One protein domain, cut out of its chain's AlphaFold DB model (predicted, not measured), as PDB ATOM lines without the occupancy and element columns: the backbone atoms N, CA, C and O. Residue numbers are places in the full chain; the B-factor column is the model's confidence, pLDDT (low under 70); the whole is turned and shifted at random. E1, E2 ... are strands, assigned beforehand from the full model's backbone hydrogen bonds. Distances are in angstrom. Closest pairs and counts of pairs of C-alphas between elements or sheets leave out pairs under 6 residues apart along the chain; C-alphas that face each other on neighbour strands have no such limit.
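Overview. This is residues 11 to 56 of the 59 residues of a protein of Ixodes scapularis (UniProt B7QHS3). With little regular structure, this is a long, thin hairpin: E1 and E2 pair side by side, E2 runs on into E3, and residues 27 to 40 stick out as a loop at one end. Residues 11 to 12 pair with E3 at the other end. The printed part has 46 residues, no named helix and three named strands, E1, E2, E3, holding 16 residues: all strand, with an antiparallel sheet E1 - E2. It is extended, radius of gyration of the C-alphas 14.7 A, spanning 44 by 19 by 11 A.

Arrangement. Residues 11 to 12 pair antiparallel with residues 53 to 54 of E3, residues 53 to 55, which pairs with no named strand. E1, residues 18 to 24, and E2, residues 45 to 50, form an antiparallel hairpin at 149 degrees. N 18 and O 50 are within hydrogen-bond range at 3.0 A. E2 runs on into E3 at 14 degrees; E3 is apart from E1.

Along the chain. E1 begins at C-alpha 18 (-22.397, 24.994, -37.946) and is 16.4 A long; E2 is 16.1 A. E3, 6.4 A, ends at C-alpha 55 (-18.797, 31.115, -21.086).

Size, cuts and confidence. The C-alphas farthest apart, Ser 40 and Ala 56, are 45.0 A apart. The printed part has no cut. The link E1 to E2 is long, 20 residues; residues 30 to 44 have pLDDT under 70.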
ATOM      1  N   THR A  11     -23.417  32.897 -23.152       97.00
ATOM      2  CA  THR A  11     -24.248  33.269 -24.306       97.00
ATOM      3  C   THR A  11     -23.959  32.385 -25.512       97.00
ATOM      4  O   THR A  11     -22.820  31.976 -25.735       97.00
ATOM      5  N   PHE A  12     -24.973  32.131 -26.335       97.50
ATOM      6  CA  PHE A  12     -24.799  31.443 -27.612       97.50
ATOM      7  C   PHE A  12     -24.259  32.397 -28.685       97.50
ATOM      8  O   PHE A  12     -24.788  33.493 -28.869       97.50
ATOM      9  N   ASP A  13     -23.204  31.982 -29.387       96.94
ATOM     10  CA  ASP A  13     -22.641  32.708 -30.527       96.94
ATOM     11  C   ASP A  13     -23.275  32.204 -31.827       96.94
ATOM     12  O   ASP A  13     -22.793  31.267 -32.469       96.94
ATOM     13  N   HIS A  14     -24.379  32.842 -32.210       96.94
ATOM     14  CA  HIS A  14     -25.116  32.500 -33.424       96.94
ATOM     15  C   HIS A  14     -24.366  32.871 -34.718       96.94
ATOM     16  O   HIS A  14     -24.703  32.364 -35.786       96.94
ATOM     17  N   ALA A  15     -23.324  33.711 -34.656       97.06
ATOM     18  CA  ALA A  15     -22.539  34.074 -35.841       97.06
ATOM     19  C   ALA A  15     -21.607  32.940 -36.305       97.06
ATOM     20  O   ALA A  15     -21.105  32.973 -37.429       97.06
ATOM     21  N   ARG A  16     -21.367  31.941 -35.445       96.62
ATOM     22  CA  ARG A  16     -20.475  30.796 -35.696       96.62
ATOM     23  C   ARG A  16     -21.206  29.457 -35.690       96.62
ATOM     24  O   ARG A  16     -20.623  28.428 -35.352       96.62
ATOM     25  N   GLU A  17     -22.486  29.466 -36.035       97.75
ATOM     26  CA  GLU A  17     -23.260  28.237 -36.157       97.75
ATOM     27  C   GLU A  17     -22.728  27.330 -37.260       97.75
ATOM     28  O   GLU A  17     -22.371  27.771 -38.354       97.75
ATOM     29  N   VAL A  18     -22.723  26.031 -36.971       97.25
ATOM     30  CA  VAL A  18     -22.397  24.994 -37.946       97.25
ATOM     31  C   VAL A  18     -23.664  24.219 -38.275       97.25
ATOM     32  O   VAL A  18     -24.308  23.653 -37.392       97.25
ATOM     33  N   TYR A  19     -23.999  24.177 -39.562       94.88
ATOM     34  CA  TYR A  19     -25.166  23.480 -40.089       94.88
ATOM     35  C   TYR A  19     -24.731  22.141 -40.682       94.88
ATOM     36  O   TYR A  19     -23.999  22.100 -41.671       94.88
ATOM     37  N   VAL A  20     -25.186  21.036 -40.090       92.69
ATOM     38  CA  VAL A  20     -24.936  19.686 -40.611       92.69
ATOM     39  C   VAL A  20     -26.191  19.189 -41.327       92.69
ATOM     40  O   VAL A  20     -27.199  18.867 -40.690       92.69
ATOM     41  N   CYS A  21     -26.124  19.128 -42.659       86.88
ATOM     42  CA  CYS A  21     -27.219  18.742 -43.551       86.88
ATOM     43  C   CYS A  21     -26.759  17.697 -44.586       86.88
ATOM     44  O   CYS A  21     -25.604  17.749 -45.011       86.88
ATOM     45  N   PRO A  22     -27.653  16.807 -45.059       89.31
ATOM     46  CA  PRO A  22     -29.030  16.612 -44.596       89.31
ATOM     47  C   PRO A  22     -29.086  15.781 -43.306       89.31
ATOM     48  O   PRO A  22     -28.345  14.808 -43.146       89.31
ATOM     49  N   ARG A  23     -30.000  16.118 -42.390       85.38
ATOM     50  CA  ARG A  23     -30.260  15.313 -41.188       85.38
ATOM     51  C   ARG A  23     -31.725  14.900 -41.108       85.38
ATOM     52  O   ARG A  23     -32.616  15.723 -41.286       85.38
ATOM     53  N   SER A  24     -31.968  13.618 -40.851       81.38
ATOM     54  CA  SER A  24     -33.300  13.090 -40.544       81.38
ATOM     55  C   SER A  24     -33.827  13.684 -39.237       81.38
ATOM     56  O   SER A  24     -33.059  13.833 -38.282       81.38
ATOM     57  N   LEU A  25     -35.124  13.992 -39.192       79.00
ATOM     58  CA  LEU A  25     -35.808  14.385 -37.962       79.00
ATOM     59  C   LEU A  25     -35.712  13.267 -36.909       79.00
ATOM     60  O   LEU A  25     -35.991  12.117 -37.223       79.00
ATOM     61  N   ILE A  26     -35.334  13.620 -35.678       76.31
ATOM     62  CA  ILE A  26     -35.282  12.699 -34.535       76.31
ATOM     63  C   ILE A  26     -36.595  12.834 -33.758       76.31
ATOM     64  O   ILE A  26     -36.875  13.897 -33.200       76.31
ATOM     65  N   GLN A  27     -37.390  11.769 -33.710       77.94
ATOM     66  CA  GLN A  27     -38.636  11.672 -32.952       77.94
ATOM     67  C   GLN A  27     -38.473  10.772 -31.711       77.94
ATOM     68  O   GLN A  27     -37.662   9.838 -31.703       77.94
ATOM     69  N   PRO A  28     -39.246  11.010 -30.634       73.38
ATOM     70  CA  PRO A  28     -39.296  10.100 -29.494       73.38
ATOM     71  C   PRO A  28     -39.673   8.673 -29.928       73.38
ATOM     72  O   PRO A  28     -40.698   8.463 -30.573       73.38
ATOM     73  N   GLY A  29     -38.848   7.686 -29.559       71.62
ATOM     74  CA  GLY A  29     -39.030   6.278 -29.939       71.62
ATOM     75  C   GLY A  29     -38.296   5.846 -31.215       71.62
ATOM     76  O   GLY A  29     -38.336   4.666 -31.557       71.62
ATOM     77  N   ASP A  30     -37.577   6.745 -31.895       67.88
ATOM     78  CA  ASP A  30     -36.779   6.388 -33.080       67.88
ATOM     79  C   ASP A  30     -35.624   5.430 -32.766       67.88
ATOM     80  O   ASP A  30     -35.261   4.602 -33.601       67.88
ATOM     81  N   SER A  31     -35.069   5.483 -31.553       64.81
ATOM     82  CA  SER A  31     -34.050   4.535 -31.083       64.81
ATOM     83  C   SER A  31     -34.547   3.084 -31.066       64.81
ATOM     84  O   SER A  31     -33.736   2.176 -31.211       64.81
ATOM     85  N   GLU A  32     -35.860   2.864 -30.945       60.19
ATOM     86  CA  GLU A  32     -36.485   1.533 -30.938       60.19
ATOM     87  C   GLU A  32     -37.062   1.131 -32.310       60.19
ATOM     88  O   GLU A  32     -37.357  -0.039 -32.540       60.19
ATOM     89  N   LYS A  33     -37.200   2.083 -33.248       54.28
ATOM     90  CA  LYS A  33     -37.877   1.910 -34.550       54.28
ATOM     91  C   LYS A  33     -36.941   1.858 -35.764       54.28
ATOM     92  O   LYS A  33     -37.414   1.947 -36.897       54.28
ATOM     93  N   GLN A  34     -35.629   1.675 -35.585       54.53
ATOM     94  CA  GLN A  34     -34.658   1.547 -36.692       54.53
ATOM     95  C   GLN A  34     -34.759   0.210 -37.468       54.53
ATOM     96  O   GLN A  34     -33.752  -0.385 -37.839       54.53
ATOM     97  N   THR A  35     -35.971  -0.281 -37.747       47.75
ATOM     98  CA  THR A  35     -36.211  -1.501 -38.541       47.75
ATOM     99  C   THR A  35     -36.637  -1.207 -39.987       47.75
ATOM    100  O   THR A  35     -37.104  -2.108 -40.681       47.75
ATOM    101  N   GLY A  36     -36.517   0.037 -40.462       47.59
ATOM    102  CA  GLY A  36     -36.898   0.445 -41.819       47.59
ATOM    103  C   GLY A  36     -35.711   1.028 -42.579       47.59
ATOM    104  O   GLY A  36     -35.089   1.975 -42.107       47.59
ATOM    105  N   GLY A  37     -35.375   0.435 -43.727       52.53
ATOM    106  CA  GLY A  37     -34.207   0.792 -44.536       52.53
ATOM    107  C   GLY A  37     -34.182   2.242 -45.038       52.53
ATOM    108  O   GLY A  37     -35.174   2.964 -44.984       52.53
ATOM    109  N   LEU A  38     -33.026   2.627 -45.591       52.81
ATOM    110  CA  LEU A  38     -32.634   3.966 -46.079       52.81
ATOM    111  C   LEU A  38     -33.648   4.701 -46.983       52.81
ATOM    112  O   LEU A  38     -33.450   5.877 -47.269       52.81
ATOM    113  N   LEU A  39     -34.698   4.029 -47.460       51.50
ATOM    114  CA  LEU A  39     -35.605   4.506 -48.504       51.50
ATOM    115  C   LEU A  39     -37.055   4.737 -48.037       51.50
ATOM    116  O   LEU A  39     -37.853   5.211 -48.841       51.50
ATOM    117  N   SER A  40     -37.428   4.402 -46.792       50.69
ATOM    118  CA  SER A  40     -38.846   4.394 -46.370       50.69
ATOM    119  C   SER A  40     -39.198   5.191 -45.108       50.69
ATOM    120  O   SER A  40     -40.354   5.158 -44.686       50.69
ATOM    121  N   SER A  41     -38.274   5.952 -44.513       55.25
ATOM    122  CA  SER A  41     -38.633   6.892 -43.442       55.25
ATOM    123  C   SER A  41     -39.177   8.195 -44.039       55.25
ATOM    124  O   SER A  41     -38.613   8.771 -44.968       55.25
ATOM    125  N   SER A  42     -40.322   8.647 -43.534       55.16
ATOM    126  CA  SER A  42     -41.022   9.860 -43.962       55.16
ATOM    127  C   SER A  42     -40.116  11.101 -43.916       55.16
ATOM    128  O   SER A  42     -39.902  11.667 -42.850       55.16
ATOM    129  N   SER A  43     -39.545  11.463 -45.070       59.09
ATOM    130  CA  SER A  43     -39.481  12.782 -45.744       59.09
ATOM    131  C   SER A  43     -39.348  14.100 -44.951       59.09
ATOM    132  O   SER A  43     -39.515  15.167 -45.539       59.09
ATOM    133  N   GLN A  44     -38.985  14.090 -43.670       68.12
ATOM    134  CA  GLN A  44     -38.620  15.302 -42.931       68.12
ATOM    135  C   GLN A  44     -37.101  15.360 -42.758       68.12
ATOM    136  O   GLN A  44     -36.513  14.736 -41.873       68.12
ATOM    137  N   THR A  45     -36.467  16.092 -43.676       77.06
ATOM    138  CA  THR A  45     -35.038  16.405 -43.655       77.06
ATOM    139  C   THR A  45     -34.834  17.847 -43.200       77.06
ATOM    140  O   THR A  45     -35.585  18.740 -43.590       77.06
ATOM    141  N   GLY A  46     -33.835  18.070 -42.353       86.19
ATOM    142  CA  GLY A  46     -33.477  19.381 -41.833       86.19
ATOM    143  C   GLY A  46     -31.978  19.503 -41.579       86.19
ATOM    144  O   GLY A  46     -31.164  18.757 -42.134       86.19
ATOM    145  N   ALA A  47     -31.615  20.457 -40.726       90.62
ATOM    146  CA  ALA A  47     -30.251  20.688 -40.273       90.62
ATOM    147  C   ALA A  47     -30.104  20.299 -38.802       90.62
ATOM    148  O   ALA A  47     -30.965  20.628 -37.987       90.62
ATOM    149  N   LEU A  48     -28.985  19.669 -38.447       91.44
ATOM    150  CA  LEU A  48     -28.494  19.736 -37.074       91.44
ATOM    151  C   LEU A  48     -27.695  21.037 -36.940       91.44
ATOM    152  O   LEU A  48     -26.616  21.154 -37.521       91.44
ATOM    153  N   VAL A  49     -28.245  22.003 -36.206       94.69
ATOM    154  CA  VAL A  49     -27.602  23.298 -35.942       94.69
ATOM    155  C   VAL A  49     -26.790  23.186 -34.657       94.69
ATOM    156  O   VAL A  49     -27.339  22.922 -33.587       94.69
ATOM    157  N   ILE A  50     -25.475  23.346 -34.772       96.38
ATOM    158  CA  ILE A  50     -24.552  23.361 -33.637       96.38
ATOM    159  C   ILE A  50     -24.179  24.816 -33.367       96.38
ATOM    160  O   ILE A  50     -23.426  25.415 -34.136       96.38
ATOM    161  N   THR A  51     -24.690  25.367 -32.266       98.12
ATOM    162  CA  THR A  51     -24.416  26.744 -31.842       98.12
ATOM    163  C   THR A  51     -23.379  26.756 -30.712       98.12
ATOM    164  O   THR A  51     -23.657  26.226 -29.630       98.12
ATOM    165  N   PRO A  52     -22.185  27.341 -30.917       96.94
ATOM    166  CA  PRO A  52     -21.188  27.468 -29.861       96.94
ATOM    167  C   PRO A  52     -21.716  28.265 -28.661       96.94
ATOM    168  O   PRO A  52     -22.378  29.288 -28.820       96.94
ATOM    169  N   PHE A  53     -21.383  27.819 -27.449       95.69
ATOM    170  CA  PHE A  53     -21.716  28.519 -26.208       95.69
ATOM    171  C   PHE A  53     -20.459  29.156 -25.611       95.69
ATOM    172  O   PHE A  53     -19.519  28.449 -25.236       95.69
ATOM    173  N   LYS A  54     -20.436  30.488 -25.520       94.94
ATOM    174  CA  LYS A  54     -19.359  31.255 -24.885       94.94
ATOM    175  C   LYS A  54     -19.645  31.393 -23.389       94.94
ATOM    176  O   LYS A  54     -20.696  31.901 -23.011       94.94
ATOM    177  N   LEU A  55     -18.709  30.959 -22.544       95.75
ATOM    178  CA  LEU A  55     -18.797  31.115 -21.086       95.75
ATOM    179  C   LEU A  55     -18.605  32.586 -20.689       95.75
ATOM    180  O   LEU A  55     -17.772  33.268 -21.278       95.75
ATOM    181  N   ALA A  56     -19.344  33.054 -19.679       92.50
ATOM    182  CA  ALA A  56     -19.249  34.436 -19.196       92.50
ATOM    183  C   ALA A  56     -17.860  34.776 -18.617       92.50
ATOM    184  O   ALA A  56     -17.390  35.895 -18.786       92.50
TER     185      ALA A  56